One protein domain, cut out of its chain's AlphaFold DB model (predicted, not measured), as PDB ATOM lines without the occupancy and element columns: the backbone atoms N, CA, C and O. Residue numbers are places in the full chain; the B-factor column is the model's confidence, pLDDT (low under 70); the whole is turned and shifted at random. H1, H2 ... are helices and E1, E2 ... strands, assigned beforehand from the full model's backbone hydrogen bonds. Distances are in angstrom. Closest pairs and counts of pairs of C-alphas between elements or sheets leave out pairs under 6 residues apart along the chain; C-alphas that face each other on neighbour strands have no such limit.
ATOM      1  N   GLN A 469      -9.092 -46.106 -14.158       86.50
ATOM      2  CA  GLN A 469      -9.301 -45.243 -15.328       86.50
ATOM      3  C   GLN A 469      -9.344 -43.742 -14.997       86.50
ATOM      4  O   GLN A 469      -8.859 -42.936 -15.782       86.50
ATOM      5  N   ILE A 470      -9.890 -43.359 -13.838       84.88
ATOM      6  CA  ILE A 470      -9.953 -41.948 -13.415       84.88
ATOM      7  C   ILE A 470      -8.544 -41.449 -13.088       84.88
ATOM      8  O   ILE A 470      -8.151 -40.362 -13.501       84.88
ATOM      9  N   PHE A 471      -7.763 -42.272 -12.392       87.38
ATOM     10  CA  PHE A 471      -6.365 -41.982 -12.104       87.38
ATOM     11  C   PHE A 471      -5.529 -41.839 -13.382       87.38
ATOM     12  O   PHE A 471      -4.814 -40.851 -13.533       87.38
ATOM     13  N   LEU A 472      -5.671 -42.769 -14.333       89.19
ATOM     14  CA  LEU A 472      -4.980 -42.705 -15.626       89.19
ATOM     15  C   LEU A 472      -5.375 -41.454 -16.427       89.19
ATOM     16  O   LEU A 472      -4.506 -40.820 -17.021       89.19
ATOM     17  N   ALA A 473      -6.651 -41.057 -16.396       85.75
ATOM     18  CA  ALA A 473      -7.115 -39.821 -17.022       85.75
ATOM     19  C   ALA A 473      -6.490 -38.570 -16.377       85.75
ATOM     20  O   ALA A 473      -6.051 -37.671 -17.092       85.75
ATOM     21  N   ASN A 474      -6.380 -38.530 -15.044       84.69
ATOM     22  CA  ASN A 474      -5.730 -37.427 -14.328       84.69
ATOM     23  C   ASN A 474      -4.224 -37.352 -14.626       84.69
ATOM     24  O   ASN A 474      -3.691 -36.260 -14.818       84.69
ATOM     25  N   LEU A 475      -3.539 -38.497 -14.727       87.06
ATOM     26  CA  LEU A 475      -2.136 -38.535 -15.145       87.06
ATOM     27  C   LEU A 475      -1.946 -38.087 -16.592       87.06
ATOM     28  O   LEU A 475      -1.009 -37.345 -16.877       87.06
ATOM     29  N   ALA A 476      -2.835 -38.504 -17.496       88.25
ATOM     30  CA  ALA A 476      -2.803 -38.074 -18.886       88.25
ATOM     31  C   ALA A 476      -3.023 -36.559 -19.014       88.25
ATOM     32  O   ALA A 476      -2.291 -35.906 -19.751       88.25
ATOM     33  N   ALA A 477      -3.967 -35.995 -18.252       84.31
ATOM     34  CA  ALA A 477      -4.201 -34.553 -18.204       84.31
ATOM     35  C   ALA A 477      -2.976 -33.792 -17.669       84.31
ATOM     36  O   ALA A 477      -2.505 -32.862 -18.317       84.31
ATOM     37  N   ASN A 478      -2.395 -34.237 -16.549       84.19
ATOM     38  CA  ASN A 478      -1.186 -33.627 -15.987       84.19
ATOM     39  C   ASN A 478       0.015 -33.723 -16.938       84.19
ATOM     40  O   ASN A 478       0.792 -32.781 -17.065       84.19
ATOM     41  N   SER A 479       0.164 -34.859 -17.626       85.12
ATOM     42  CA  SER A 479       1.199 -35.029 -18.642       85.12
ATOM     43  C   SER A 479       0.983 -34.064 -19.806       85.12
ATOM     44  O   SER A 479       1.957 -33.470 -20.250       85.12
ATOM     45  N   ALA A 480      -0.257 -33.846 -20.261       79.00
ATOM     46  CA  ALA A 480      -0.591 -32.930 -21.356       79.00
ATOM     47  C   ALA A 480      -0.285 -31.447 -21.055       79.00
ATOM     48  O   ALA A 480       0.003 -30.691 -21.982       79.00
ATOM     49  N   ASP A 481      -0.289 -31.044 -19.782       79.12
ATOM     50  CA  ASP A 481       0.062 -29.681 -19.364       79.12
ATOM     51  C   ASP A 481       1.578 -29.398 -19.424       79.12
ATOM     52  O   ASP A 481       2.004 -28.237 -19.427       79.12
ATOM     53  N   LEU A 482       2.422 -30.436 -19.507       81.62
ATOM     54  CA  LEU A 482       3.872 -30.270 -19.625       81.62
ATOM     55  C   LEU A 482       4.246 -29.724 -21.008       81.62
ATOM     56  O   LEU A 482       3.994 -30.335 -22.047       81.62
ATOM     57  N   ALA A 483       4.907 -28.567 -21.031       81.00
ATOM     58  CA  ALA A 483       5.281 -27.912 -22.274       81.00
ATOM     59  C   ALA A 483       6.463 -28.615 -22.962       81.00
ATOM     60  O   ALA A 483       7.617 -28.481 -22.551       81.00
ATOM     61  N   VAL A 484       6.187 -29.280 -24.084       86.81
ATOM     62  CA  VAL A 484       7.227 -29.696 -25.032       86.81
ATOM     63  C   VAL A 484       7.814 -28.437 -25.700       86.81
ATOM     64  O   VAL A 484       7.050 -27.566 -26.139       86.81
ATOM     65  N   PRO A 485       9.149 -28.285 -25.812       84.75
ATOM     66  CA  PRO A 485       9.810 -27.032 -26.182       84.75
ATOM     67  C   PRO A 485       9.819 -26.806 -27.704       84.75
ATOM     68  O   PRO A 485      10.823 -26.413 -28.300       84.75
ATOM     69  N   ILE A 486       8.674 -27.033 -28.346       78.62
ATOM     70  CA  ILE A 486       8.438 -26.845 -29.774       78.62
ATOM     71  C   ILE A 486       7.178 -25.995 -29.983       78.62
ATOM     72  O   ILE A 486       6.071 -26.324 -29.554       78.62
ATOM     73  N   GLY A 487       7.362 -24.828 -30.594       58.59
ATOM     74  CA  GLY A 487       6.308 -23.862 -30.877       58.59
ATOM     75  C   GLY A 487       5.610 -24.095 -32.217       58.59
ATOM     76  O   GLY A 487       5.958 -24.982 -32.999       58.59
ATOM     77  N   LEU A 488       4.631 -23.234 -32.506       44.03
ATOM     78  CA  LEU A 488       4.046 -23.114 -33.842       44.03
ATOM     79  C   LEU A 488       5.164 -22.787 -34.852       44.03
ATOM     80  O   LEU A 488       6.095 -22.048 -34.530       44.03
ATOM     81  N   PHE A 489       5.090 -23.356 -36.057       44.97
ATOM     82  CA  PHE A 489       6.115 -23.222 -37.107       44.97
ATOM     83  C   PHE A 489       7.490 -23.842 -36.784       44.97
ATOM     84  O   PHE A 489       8.503 -23.417 -37.334       44.97
ATOM     85  N   ASN A 490       7.551 -24.863 -35.920       57.19
ATOM     86  CA  ASN A 490       8.766 -25.660 -35.683       57.19
ATOM     87  C   ASN A 490       9.962 -24.848 -35.123       57.19
ATOM     88  O   ASN A 490      11.134 -25.143 -35.391       57.19
ATOM     89  N   ARG A 491       9.674 -23.787 -34.356       70.75
ATOM     90  CA  ARG A 491      10.671 -22.998 -33.608       70.75
ATOM     91  C   ARG A 491      10.800 -23.558 -32.195       70.75
ATOM     92  O   ARG A 491       9.791 -23.947 -31.611       70.75
ATOM     93  N   PHE A 492      12.011 -23.603 -31.645       82.44
ATOM     94  CA  PHE A 492      12.170 -24.002 -30.247       82.44
ATOM     95  C   PHE A 492      11.511 -22.988 -29.321       82.44
ATOM     96  O   PHE A 492      11.491 -21.792 -29.607       82.44
ATOM     97  N   ARG A 493      10.988 -23.486 -28.204       81.62
ATOM     98  CA  ARG A 493      10.683 -22.660 -27.039       81.62
ATOM     99  C   ARG A 493      11.829 -22.829 -26.055       81.62
ATOM    100  O   ARG A 493      12.053 -23.928 -25.560       81.62
ATOM    101  N   THR A 494      12.557 -21.752 -25.828       86.06
ATOM    102  CA  THR A 494      13.753 -21.706 -24.992       86.06
ATOM    103  C   THR A 494      13.475 -20.894 -23.728       86.06
ATOM    104  O   THR A 494      12.512 -20.128 -23.654       86.06
ATOM    105  N   GLN A 495      14.309 -21.083 -22.712       84.88
ATOM    106  CA  GLN A 495      14.372 -20.237 -21.522       84.88
ATOM    107  C   GLN A 495      15.684 -19.445 -21.551       84.88
ATOM    108  O   GLN A 495      16.698 -19.963 -22.020       84.88
ATOM    109  N   LYS A 496      15.677 -18.197 -21.074       81.75
ATOM    110  CA  LYS A 496      16.901 -17.389 -20.961       81.75
ATOM    111  C   LYS A 496      17.636 -17.727 -19.663       81.75
ATOM    112  O   LYS A 496      17.005 -17.760 -18.607       81.75
ATOM    113  N   LEU A 497      18.944 -17.959 -19.751       77.12
ATOM    114  CA  LEU A 497      19.861 -17.994 -18.606       77.12
ATOM    115  C   LEU A 497      20.675 -16.686 -18.569       77.12
ATOM    116  O   LEU A 497      20.885 -16.096 -19.629       77.12
ATOM    117  N   ASP A 498      21.085 -16.245 -17.372       58.72
ATOM    118  CA  ASP A 498      21.840 -15.006 -17.091       58.72
ATOM    119  C   ASP A 498      22.813 -14.610 -18.236       58.72
ATOM    120  O   ASP A 498      23.762 -15.340 -18.502       58.72
ATOM    121  N   ASP A 499      22.566 -13.462 -18.894       53.19
ATOM    122  CA  ASP A 499      23.222 -12.927 -20.118       53.19
ATOM    123  C   ASP A 499      22.776 -13.493 -21.493       53.19
ATOM    124  O   ASP A 499      23.575 -13.990 -22.283       53.19
ATOM    125  N   GLU A 500      21.493 -13.317 -21.853       63.88
ATOM    126  CA  GLU A 500      20.937 -13.469 -23.225       63.88
ATOM    127  C   GLU A 500      20.956 -14.885 -23.846       63.88
ATOM    128  O   GLU A 500      20.343 -15.088 -24.897       63.88
ATOM    129  N   GLN A 501      21.585 -15.885 -23.218       75.69
ATOM    130  CA  GLN A 501      21.709 -17.223 -23.800       75.69
ATOM    131  C   GLN A 501      20.407 -18.035 -23.669       75.69
ATOM    132  O   GLN A 501      19.927 -18.326 -22.571       75.69
ATOM    133  N   GLU A 502      19.853 -18.455 -24.809       88.44
ATOM    134  CA  GLU A 502      18.671 -19.315 -24.894       88.44
ATOM    135  C   GLU A 502      19.027 -20.802 -24.715       88.44
ATOM    136  O   GLU A 502      19.870 -21.353 -25.429       88.44
ATOM    137  N   VAL A 503      18.362 -21.474 -23.770       91.50
ATOM    138  CA  VAL A 503      18.598 -22.888 -23.433       91.50
ATOM    139  C   VAL A 503      17.300 -23.694 -23.333       91.50
ATOM    140  O   VAL A 503      16.207 -23.141 -23.222       91.50
ATOM    141  N   ILE A 504      17.413 -25.021 -23.370       92.62
ATOM    142  CA  ILE A 504      16.324 -25.987 -23.182       92.62
ATOM    143  C   ILE A 504      16.750 -26.992 -22.112       92.62
ATOM    144  O   ILE A 504      17.801 -27.617 -22.243       92.62
ATOM    145  N   ASP A 505      15.922 -27.197 -21.085       93.12
ATOM    146  CA  ASP A 505      16.098 -28.312 -20.148       93.12
ATOM    147  C   ASP A 505      15.607 -29.616 -20.801       93.12
ATOM    148  O   ASP A 505      14.411 -29.920 -20.818       93.12
ATOM    149  N   ILE A 506      16.533 -30.393 -21.366       93.44
ATOM    150  CA  ILE A 506      16.208 -31.622 -22.108       93.44
ATOM    151  C   ILE A 506      15.640 -32.727 -21.201       93.44
ATOM    152  O   ILE A 506      14.889 -33.594 -21.660       93.44
ATOM    153  N   LYS A 507      15.966 -32.693 -19.898       92.69
ATOM    154  CA  LYS A 507      15.457 -33.653 -18.911       92.69
ATOM    155  C   LYS A 507      13.979 -33.383 -18.660       92.69
ATOM    156  O   LYS A 507      13.173 -34.296 -18.817       92.69
ATOM    157  N   LYS A 508      13.631 -32.153 -18.272       89.69
ATOM    158  CA  LYS A 508      12.252 -31.793 -17.905       89.69
ATOM    159  C   LYS A 508      11.322 -31.754 -19.111       89.69
ATOM    160  O   LYS A 508      10.224 -32.291 -19.041       89.69
ATOM    161  N   SER A 509      11.773 -31.168 -20.215       85.81
ATOM    162  CA  SER A 509      10.899 -30.832 -21.344       85.81
ATOM    163  C   SER A 509      10.913 -31.877 -22.470       85.81
ATOM    164  O   SER A 509      10.299 -31.673 -23.513       85.81
ATOM    165  N   GLY A 510      11.615 -32.999 -22.284       91.50
ATOM    166  CA  GLY A 510      11.680 -34.087 -23.263       91.50
ATOM    167  C   GLY A 510      11.648 -35.464 -22.611       91.50
ATOM    168  O   GLY A 510      10.643 -36.168 -22.685       91.50
ATOM    169  N   ILE A 511      12.742 -35.841 -21.945       93.44
ATOM    170  CA  ILE A 511      12.920 -37.200 -21.402       93.44
ATOM    171  C   ILE A 511      11.848 -37.535 -20.356       93.44
ATOM    172  O   ILE A 511      11.262 -38.613 -20.413       93.44
ATOM    173  N   ALA A 512      11.560 -36.620 -19.423       92.38
ATOM    174  CA  ALA A 512      10.547 -36.832 -18.389       92.38
ATOM    175  C   ALA A 512       9.140 -37.009 -18.980       92.38
ATOM    176  O   ALA A 512       8.442 -37.938 -18.592       92.38
ATOM    177  N   ILE A 513       8.765 -36.195 -19.974       92.88
ATOM    178  CA  ILE A 513       7.461 -36.290 -20.651       92.88
ATOM    179  C   ILE A 513       7.307 -37.658 -21.321       92.88
ATOM    180  O   ILE A 513       6.293 -38.329 -21.155       92.88
ATOM    181  N   LEU A 514       8.334 -38.114 -22.040       93.25
ATOM    182  CA  LEU A 514       8.285 -39.401 -22.729       93.25
ATOM    183  C   LEU A 514       8.304 -40.593 -21.757       93.25
ATOM    184  O   LEU A 514       7.616 -41.589 -21.989       93.25
ATOM    185  N   ASN A 515       9.040 -40.477 -20.647       94.31
ATOM    186  CA  ASN A 515       8.983 -41.437 -19.544       94.31
ATOM    187  C   ASN A 515       7.560 -41.525 -18.964       94.31
ATOM    188  O   ASN A 515       7.074 -42.633 -18.736       94.31
ATOM    189  N   ASP A 516       6.886 -40.389 -18.770       92.75
ATOM    190  CA  ASP A 516       5.516 -40.328 -18.254       92.75
ATOM    191  C   ASP A 516       4.513 -40.959 -19.231       92.75
ATOM    192  O   ASP A 516       3.710 -41.795 -18.817       92.75
ATOM    193  N   ILE A 517       4.607 -40.655 -20.531       93.12
ATOM    194  CA  ILE A 517       3.763 -41.264 -21.575       93.12
ATOM    195  C   ILE A 517       3.902 -42.792 -21.551       93.12
ATOM    196  O   ILE A 517       2.908 -43.515 -21.430       93.12
ATOM    197  N   ALA A 518       5.138 -43.300 -21.607       94.94
ATOM    198  CA  ALA A 518       5.396 -44.737 -21.573       94.94
ATOM    199  C   ALA A 518       4.911 -45.378 -20.262       94.94
ATOM    200  O   ALA A 518       4.367 -46.486 -20.284       94.94
ATOM    201  N   ARG A 547       3.125 -50.464 -33.513       80.81
ATOM    202  CA  ARG A 547       4.558 -50.804 -33.572       80.81
ATOM    203  C   ARG A 547       5.435 -49.642 -34.053       80.81
ATOM    204  O   ARG A 547       6.546 -49.491 -33.561       80.81
ATOM    205  N   ARG A 548       4.936 -48.837 -34.994       76.81
ATOM    206  CA  ARG A 548       5.656 -47.683 -35.543       76.81
ATOM    207  C   ARG A 548       5.813 -46.580 -34.494       76.81
ATOM    208  O   ARG A 548       6.922 -46.104 -34.311       76.81
ATOM    209  N   ASP A 549       4.753 -46.254 -33.759       78.94
ATOM    210  CA  ASP A 549       4.788 -45.299 -32.646       78.94
ATOM    211  C   ASP A 549       5.765 -45.782 -31.572       78.94
ATOM    212  O   ASP A 549       6.564 -45.002 -31.071       78.94
ATOM    213  N   GLY A 550       5.762 -47.082 -31.255       80.62
ATOM    214  CA  GLY A 550       6.732 -47.669 -30.331       80.62
ATOM    215  C   GLY A 550       8.185 -47.515 -30.801       80.62
ATOM    216  O   GLY A 550       9.056 -47.148 -30.011       80.62
ATOM    217  N   GLU A 551       8.458 -47.757 -32.084       75.50
ATOM    218  CA  GLU A 551       9.779 -47.539 -32.693       75.50
ATOM    219  C   GLU A 551      10.180 -46.051 -32.659       75.50
ATOM    220  O   GLU A 551      11.301 -45.732 -32.251       75.50
ATOM    221  N   ASP A 552       9.256 -45.144 -32.987       76.88
ATOM    222  CA  ASP A 552       9.464 -43.692 -32.984       76.88
ATOM    223  C   ASP A 552       9.711 -43.148 -31.561       76.88
ATOM    224  O   ASP A 552      10.649 -42.377 -31.337       76.88
ATOM    225  N   TRP A 553       8.935 -43.587 -30.562       87.75
ATOM    226  CA  TRP A 553       9.121 -43.206 -29.154       87.75
ATOM    227  C   TRP A 553      10.462 -43.697 -28.629       87.75
ATOM    228  O   TRP A 553      11.192 -42.954 -27.974       87.75
ATOM    229  N   LEU A 554      10.818 -44.947 -28.934       81.50
ATOM    230  CA  LEU A 554      12.100 -45.499 -28.527       81.50
ATOM    231  C   LEU A 554      13.258 -44.727 -29.171       81.50
ATOM    232  O   LEU A 554      14.234 -44.428 -28.487       81.50
ATOM    233  N   ALA A 555      13.154 -44.369 -30.454       75.12
ATOM    234  CA  ALA A 555      14.160 -43.566 -31.143       75.12
ATOM    235  C   ALA A 555      14.305 -42.165 -30.524       75.12
ATOM    236  O   ALA A 555      15.425 -41.752 -30.213       75.12
ATOM    237  N   ALA A 556      13.191 -41.471 -30.265       83.56
ATOM    238  CA  ALA A 556      13.192 -40.157 -29.624       83.56
ATOM    239  C   ALA A 556      13.807 -40.209 -28.217       83.56
ATOM    240  O   ALA A 556      14.685 -39.408 -27.894       83.56
ATOM    241  N   TRP A 557      13.409 -41.189 -27.397       90.31
ATOM    242  CA  TRP A 557      13.968 -41.385 -26.059       90.31
ATOM    243  C   TRP A 557      15.480 -41.605 -26.113       90.31
ATOM    244  O   TRP A 557      16.235 -40.953 -25.391       90.31
ATOM    245  N   ARG A 558      15.928 -42.496 -27.008       82.25
ATOM    246  CA  ARG A 558      17.343 -42.839 -27.163       82.25
ATOM    247  C   ARG A 558      18.180 -41.622 -27.533       82.25
ATOM    248  O   ARG A 558      19.210 -41.386 -26.909       82.25
ATOM    249  N   PHE A 559      17.705 -40.847 -28.502       83.62
ATOM    250  CA  PHE A 559      18.370 -39.640 -28.971       83.62
ATOM    251  C   PHE A 559      18.503 -38.580 -27.866       83.62
ATOM    252  O   PHE A 559      19.589 -38.048 -27.647       83.62
ATOM    253  N   LEU A 560      17.428 -38.304 -27.117       89.81
ATOM    254  CA  LEU A 560      17.465 -37.303 -26.044       89.81
ATOM    255  C   LEU A 560      18.386 -37.716 -24.889       89.81
ATOM    256  O   LEU A 560      19.114 -36.878 -24.357       89.81
ATOM    257  N   VAL A 561      18.371 -38.996 -24.501       88.56
ATOM    258  CA  VAL A 561      19.267 -39.527 -23.460       88.56
ATOM    259  C   VAL A 561      20.725 -39.457 -23.907       88.56
ATOM    260  O   VAL A 561      21.568 -39.017 -23.128       88.56
ATOM    261  N   GLN A 562      21.016 -39.830 -25.156       85.00
ATOM    262  CA  GLN A 562      22.358 -39.729 -25.724       85.00
ATOM    263  C   GLN A 562      22.861 -38.281 -25.713       85.00
ATOM    264  O   GLN A 562      23.899 -38.013 -25.118       85.00
ATOM    265  N   MET A 563      22.087 -37.342 -26.263       87.12
ATOM    266  CA  MET A 563      22.463 -35.924 -26.290       87.12
ATOM    267  C   MET A 563      22.705 -35.364 -24.887       87.12
ATOM    268  O   MET A 563      23.658 -34.623 -24.658       87.12
ATOM    269  N   ARG A 564      21.852 -35.730 -23.923       92.31
ATOM    270  CA  ARG A 564      22.003 -35.318 -22.525       92.31
ATOM    271  C   ARG A 564      23.310 -35.828 -21.919       92.31
ATOM    272  O   ARG A 564      23.980 -35.074 -21.217       92.31
ATOM    273  N   LEU A 565      23.650 -37.094 -22.147       88.12
ATOM    274  CA  LEU A 565      24.872 -37.696 -21.613       88.12
ATOM    275  C   LEU A 565      26.120 -37.113 -22.282       88.12
ATOM    276  O   LEU A 565      27.055 -36.752 -21.576       88.12
ATOM    277  N   GLU A 566      26.119 -36.952 -23.606       86.06
ATOM    278  CA  GLU A 566      27.217 -36.323 -24.354       86.06
ATOM    279  C   GLU A 566      27.462 -34.880 -23.899       86.06
ATOM    280  O   GLU A 566      28.605 -34.479 -23.684       86.06
ATOM    281  N   HIS A 567      26.395 -34.108 -23.685       89.69
ATOM    282  CA  HIS A 567      26.494 -32.758 -23.131       89.69
ATOM    283  C   HIS A 567      27.144 -32.762 -21.745       89.69
ATOM    284  O   HIS A 567      28.102 -32.032 -21.509       89.69
ATOM    285  N   GLN A 568      26.687 -33.634 -20.846       90.56
ATOM    286  CA  GLN A 568      27.210 -33.722 -19.481       90.56
ATOM    287  C   GLN A 568      28.656 -34.215 -19.406       90.56
ATOM    288  O   GLN A 568      29.419 -33.731 -18.574       90.56
ATOM    289  N   LEU A 569      29.042 -35.163 -20.262       84.38
ATOM    290  CA  LEU A 569      30.404 -35.704 -20.318       84.38
ATOM    291  C   LEU A 569      31.440 -34.652 -20.734       84.38
ATOM    292  O   LEU A 569      32.611 -34.795 -20.389       84.38
ATOM    293  N   ASN A 570      31.009 -33.606 -21.442       82.75
ATOM    294  CA  ASN A 570      31.850 -32.496 -21.886       82.75
ATOM    295  C   ASN A 570      31.843 -31.296 -20.919       82.75
ATOM    296  O   ASN A 570      32.431 -30.257 -21.225       82.75
ATOM    297  N   GLN A 571      31.187 -31.410 -19.759       82.12
ATOM    298  CA  GLN A 571      31.094 -30.348 -18.758       82.12
ATOM    299  C   GLN A 571      31.829 -30.710 -17.466       82.12
ATOM    300  O   GLN A 571      31.771 -31.838 -16.985       82.12
ATOM    301  N   THR A 572      32.445 -29.711 -16.830       79.00
ATOM    302  CA  THR A 572      33.028 -29.865 -15.485       79.00
ATOM    303  C   THR A 572      31.950 -30.051 -14.416       79.00
ATOM    304  O   THR A 572      32.133 -30.809 -13.467       79.00
ATOM    305  N   ILE A 573      30.822 -29.347 -14.561       83.50
ATOM    306  CA  ILE A 573      29.646 -29.464 -13.695       83.50
ATOM    307  C   ILE A 573      28.469 -29.864 -14.590       83.50
ATOM    308  O   ILE A 573      27.965 -29.013 -15.317       83.50
ATOM    309  N   PRO A 574      28.039 -31.135 -14.553       87.94
ATOM    310  CA  PRO A 574      26.958 -31.633 -15.396       87.94
ATOM    311  C   PRO A 574      25.618 -30.932 -15.137       87.94
ATOM    312  O   PRO A 574      25.100 -30.970 -14.016       87.94
ATOM    313  N   ASP A 575      25.012 -30.375 -16.184       91.00
ATOM    314  CA  ASP A 575      23.648 -29.838 -16.179       91.00
ATOM    315  C   ASP A 575      22.735 -30.545 -17.211       91.00
ATOM    316  O   ASP A 575      23.083 -31.582 -17.778       91.00
ATOM    317  N   ASN A 576      21.501 -30.065 -17.390       93.50
ATOM    318  CA  ASN A 576      20.558 -30.589 -18.394       93.50
ATOM    319  C   ASN A 576      20.188 -29.534 -19.455       93.50
ATOM    320  O   ASN A 576      19.194 -29.699 -20.161       93.50
ATOM    321  N   LEU A 577      20.938 -28.432 -19.517       93.50
ATOM    322  CA  LEU A 577      20.618 -27.225 -20.267       93.50
ATOM    323  C   LEU A 577      21.356 -27.220 -21.607       93.50
ATOM    324  O   LEU A 577      22.527 -26.857 -21.704       93.50
ATOM    325  N   ILE A 578      20.641 -27.582 -22.668       91.69
ATOM    326  CA  ILE A 578      21.168 -27.574 -24.032       91.69
ATOM    327  C   ILE A 578      20.905 -26.212 -24.663       91.69
ATOM    328  O   ILE A 578      19.766 -25.753 -24.684       91.69
ATOM    329  N   ALA A 579      21.938 -25.577 -25.213       90.31
ATOM    330  CA  ALA A 579      21.799 -24.352 -25.997       90.31
ATOM    331  C   ALA A 579      21.571 -24.710 -27.477       90.31
ATOM    332  O   ALA A 579      22.525 -25.145 -28.129       90.31
ATOM    333  N   PRO A 580      20.358 -24.531 -28.041       86.44
ATOM    334  CA  PRO A 580      20.065 -24.985 -29.400       86.44
ATOM    335  C   PRO A 580      20.966 -24.343 -30.451       86.44
ATOM    336  O   PRO A 580      21.291 -24.990 -31.441       86.44
ATOM    337  N   ASP A 581      21.408 -23.105 -30.219       84.19
ATOM    338  CA  ASP A 581      22.276 -22.372 -31.141       84.19
ATOM    339  C   ASP A 581      23.703 -22.913 -31.237       84.19
ATOM    340  O   ASP A 581      24.363 -22.693 -32.252       84.19
ATOM    341  N   LYS A 582      24.149 -23.674 -30.231       83.38
ATOM    342  CA  LYS A 582      25.447 -24.363 -30.239       83.38
ATOM    343  C   LYS A 582      25.387 -25.742 -30.900       83.38
ATOM    344  O   LYS A 582      26.433 -26.329 -31.147       83.38
ATOM    345  N   LEU A 583      24.185 -26.257 -31.180       80.19
ATOM    346  CA  LEU A 583      24.006 -27.511 -31.910       80.19
ATOM    347  C   LEU A 583      24.229 -27.288 -33.405       80.19
ATOM    348  O   LEU A 583      23.749 -26.290 -33.963       80.19
ATOM    349  N   ASP A 584      24.874 -28.256 -34.054       74.31
ATOM    350  CA  ASP A 584      24.911 -28.338 -35.512       74.31
ATOM    351  C   ASP A 584      23.495 -28.506 -36.103       74.31
ATOM    352  O   ASP A 584      22.507 -28.751 -35.400       74.31
ATOM    353  N   SER A 585      23.365 -28.326 -37.417       65.06
ATOM    354  CA  SER A 585      22.065 -28.356 -38.093       65.06
ATOM    355  C   SER A 585      21.371 -29.722 -38.021       65.06
ATOM    356  O   SER A 585      20.139 -29.764 -37.984       65.06
ATOM    357  N   LEU A 586      22.116 -30.828 -37.985       64.81
ATOM    358  CA  LEU A 586      21.566 -32.181 -37.918       64.81
ATOM    359  C   LEU A 586      21.017 -32.466 -36.519       64.81
ATOM    360  O   LEU A 586      19.826 -32.752 -36.384       64.81
ATOM    361  N   ALA A 587      21.834 -32.289 -35.482       69.50
ATOM    362  CA  ALA A 587      21.455 -32.453 -34.084       69.50
ATOM    363  C   ALA A 587      20.278 -31.540 -33.721       69.50
ATOM    364  O   ALA A 587      19.321 -31.963 -33.068       69.50
ATOM    365  N   ARG A 588      20.283 -30.295 -34.219       78.12
ATOM    366  CA  ARG A 588      19.176 -29.352 -34.033       78.12
ATOM    367  C   ARG A 588      17.874 -29.847 -34.668       78.12
ATOM    368  O   ARG A 588      16.810 -29.672 -34.077       78.12
ATOM    369  N   ARG A 589      17.921 -30.449 -35.859       66.81
ATOM    370  CA  ARG A 589      16.729 -31.003 -36.528       66.81
ATOM    371  C   ARG A 589      16.240 -32.285 -35.880       66.81
ATOM    372  O   ARG A 589      15.047 -32.389 -35.618       66.81
ATOM    373  N   GLN A 590      17.143 -33.198 -35.541       74.88
ATOM    374  CA  GLN A 590      16.813 -34.414 -34.799       74.88
ATOM    375  C   GLN A 590      16.167 -34.080 -33.446       74.88
ATOM    376  O   GLN A 590      15.178 -34.704 -33.072       74.88
ATOM    377  N   LEU A 591      16.624 -33.021 -32.767       85.62
ATOM    378  CA  LEU A 591      15.992 -32.511 -31.547       85.62
ATOM    379  C   LEU A 591      14.567 -32.006 -31.780       85.62
ATOM    380  O   LEU A 591      13.669 -32.323 -31.000       85.62
ATOM    381  N   LYS A 592      14.322 -31.273 -32.871       79.69
ATOM    382  CA  LYS A 592      12.957 -30.869 -33.247       79.69
ATOM    383  C   LYS A 592      12.077 -32.070 -33.580       79.69
ATOM    384  O   LYS A 592      10.936 -32.110 -33.130       79.69
ATOM    385  N   ALA A 593      12.595 -33.037 -34.336       77.12
ATOM    386  CA  ALA A 593      11.875 -34.255 -34.689       77.12
ATOM    387  C   ALA A 593      11.503 -35.058 -33.434       77.12
ATOM    388  O   ALA A 593      10.342 -35.417 -33.266       77.12
ATOM    389  N   ALA A 594      12.443 -35.240 -32.501       83.69
ATOM    390  CA  ALA A 594      12.192 -35.894 -31.220       83.69
ATOM    391  C   ALA A 594      11.113 -35.161 -30.404       83.69
ATOM    392  O   ALA A 594      10.182 -35.796 -29.914       83.69
ATOM    393  N   PHE A 595      11.173 -33.829 -30.303       87.06
ATOM    394  CA  PHE A 595      10.122 -33.059 -29.628       87.06
ATOM    395  C   PHE A 595       8.772 -33.145 -30.337       87.06
ATOM    396  O   PHE A 595       7.741 -33.174 -29.671       87.06
ATOM    397  N   ARG A 596       8.742 -33.234 -31.668       79.94
ATOM    398  CA  ARG A 596       7.491 -33.435 -32.400       79.94
ATOM    399  C   ARG A 596       6.881 -34.800 -32.109       79.94
ATOM    400  O   ARG A 596       5.710 -34.850 -31.767       79.94
ATOM    401  N   LEU A 597       7.687 -35.861 -32.122       83.56
ATOM    402  CA  LEU A 597       7.240 -37.204 -31.742       83.56
ATOM    403  C   LEU A 597       6.699 -37.244 -30.308       83.56
ATOM    404  O   LEU A 597       5.666 -37.859 -30.064       83.56
ATOM    405  N   ILE A 598       7.351 -36.555 -29.366       88.56
ATOM    406  CA  ILE A 598       6.862 -36.448 -27.981       88.56
ATOM    407  C   ILE A 598       5.531 -35.706 -27.929       88.56
ATOM    408  O   ILE A 598       4.628 -36.135 -27.217       88.56
ATOM    409  N   LYS A 599       5.391 -34.615 -28.684       84.56
ATOM    410  CA  LYS A 599       4.142 -33.859 -28.752       84.56
ATOM    411  C   LYS A 599       3.006 -34.694 -29.350       84.56
ATOM    412  O   LYS A 599       1.927 -34.734 -28.768       84.56
ATOM    413  N   ASP A 600       3.257 -35.405 -30.444       82.31
ATOM    414  CA  ASP A 600       2.274 -36.291 -31.077       82.31
ATOM    415  C   ASP A 600       1.870 -37.429 -30.115       82.31
ATOM    416  O   ASP A 600       0.690 -37.756 -29.972       82.31
ATOM    417  N   ALA A 601       2.838 -37.985 -29.377       87.56
ATOM    418  CA  ALA A 601       2.603 -38.991 -28.344       87.56
ATOM    419  C   ALA A 601       1.773 -38.450 -27.165       87.56
ATOM    420  O   ALA A 601       0.873 -39.129 -26.673       87.56
ATOM    421  N   GLN A 602       2.040 -37.215 -26.734       88.00
ATOM    422  CA  GLN A 602       1.310 -36.517 -25.674       88.00
ATOM    423  C   GLN A 602      -0.141 -36.213 -26.092       88.00
ATOM    424  O   GLN A 602      -1.071 -36.422 -25.312       88.00
ATOM    425  N   GLU A 603      -0.363 -35.792 -27.341       83.62
ATOM    426  CA  GLU A 603      -1.704 -35.607 -27.915       83.62
ATOM    427  C   GLU A 603      -2.464 -36.948 -28.007       83.62
ATOM    428  O   GLU A 603      -3.637 -37.034 -27.626       83.62
ATOM    429  N   GLY A 604      -1.786 -38.019 -28.435       84.00
ATOM    430  CA  GLY A 604      -2.336 -39.379 -28.474       84.00
ATOM    431  C   GLY A 604      -2.709 -39.930 -27.092       84.00
ATOM    432  O   GLY A 604      -3.753 -40.577 -26.941       84.00
ATOM    433  N   LEU A 605      -1.909 -39.622 -26.068       85.38
ATOM    434  CA  LEU A 605      -2.199 -39.940 -24.671       85.38
ATOM    435  C   LEU A 605      -3.495 -39.256 -24.217       85.38
ATOM    436  O   LEU A 605      -4.388 -39.912 -23.673       85.38
ATOM    437  N   GLY A 606      -3.641 -37.962 -24.518       77.12
ATOM    438  CA  GLY A 606      -4.871 -37.219 -24.265       77.12
ATOM    439  C   GLY A 606      -6.077 -37.895 -24.925       77.12
ATOM    440  O   GLY A 606      -7.065 -38.186 -24.258       77.12
ATOM    441  N   LEU A 607      -6.001 -38.258 -26.205       79.12
ATOM    442  CA  LEU A 607      -7.123 -38.914 -26.891       79.12
ATOM    443  C   LEU A 607      -7.489 -40.282 -26.294       79.12
ATOM    444  O   LEU A 607      -8.669 -40.630 -26.248       79.12
ATOM    445  N   SER A 608      -6.490 -41.033 -25.827       80.75
ATOM    446  CA  SER A 608      -6.666 -42.390 -25.300       80.75
ATOM    447  C   SER A 608      -7.340 -42.418 -23.926       80.75
ATOM    448  O   SER A 608      -8.078 -43.359 -23.637       80.75
ATOM    449  N   TYR A 609      -7.121 -41.391 -23.095       81.94
ATOM    450  CA  TYR A 609      -7.568 -41.384 -21.693       81.94
ATOM    451  C   TYR A 609      -8.485 -40.203 -21.311       81.94
ATOM    452  O   TYR A 609      -9.059 -40.217 -20.226       81.94
ATOM    453  N   SER A 610      -8.717 -39.212 -22.185       61.00
ATOM    454  CA  SER A 610      -9.558 -38.030 -21.866       61.00
ATOM    455  C   SER A 610     -11.072 -38.230 -22.038       61.00
ATOM    456  O   SER A 610     -11.826 -37.255 -22.010       61.00
ATOM    457  N   ARG A 611     -11.573 -39.458 -22.232       49.28
ATOM    458  CA  ARG A 611     -13.022 -39.725 -22.323       49.28
ATOM    459  C   ARG A 611     -13.407 -41.044 -21.648       49.28
ATOM    460  O   ARG A 611     -12.861 -42.093 -21.967       49.28
ATOM    461  N   GLY A 612     -14.411 -40.987 -20.767       37.44
ATOM    462  CA  GLY A 612     -15.153 -42.166 -20.301       37.44
ATOM    463  C   GLY A 612     -15.774 -42.968 -21.463       37.44
ATOM    464  O   GLY A 612     -15.834 -42.485 -22.595       37.44
TER     465      GLY A 612
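AT A GLANCE: This is residues 469 to 518 and 547 to 612 of the 831 residues of an uncharacterized protein of Lacimicrobium alkaliphilum (UniProt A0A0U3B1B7). Helices H2, H3 and H4 pack as the core, with H1 at one end and a hairpin, E1 and E2, towards the other. The printed part has 116 residues, mostly helix, ordered H1, E1, E2, H2, H3, H4. It is compact, with a radius of gyration of the C-alphas of 14.9 A, spanning 48 by 30 by 30 A.

HOW THE PARTS SIT: H1, residues 469 to 480, H2, residues 506 to 518, and H4, residues 585 to 609, form a bundle, side by side. E1, residues 495 to 497, and E2, residues 501 to 505, are antiparallel, N 495 and O 503 being 2.8 A apart. H3, residues 547 to 569, touches H4 at a steep tilt of 48 degrees. In H2, 6 of 9 O i to N i+4 pairs are within hydrogen-bond range.

IN THESE COORDINATES: H1 begins at C-alpha 469 (-9.301, -45.243, -15.328); H4 ends at C-alpha 609 (-7.568, -41.384, -21.693).

THE WHOLE: Across the cut, C-alphas 518 and 547 are 13.5 A apart. The links H1 to E1 and H3 to H4 are long. Fourteen residues have pLDDT under 70.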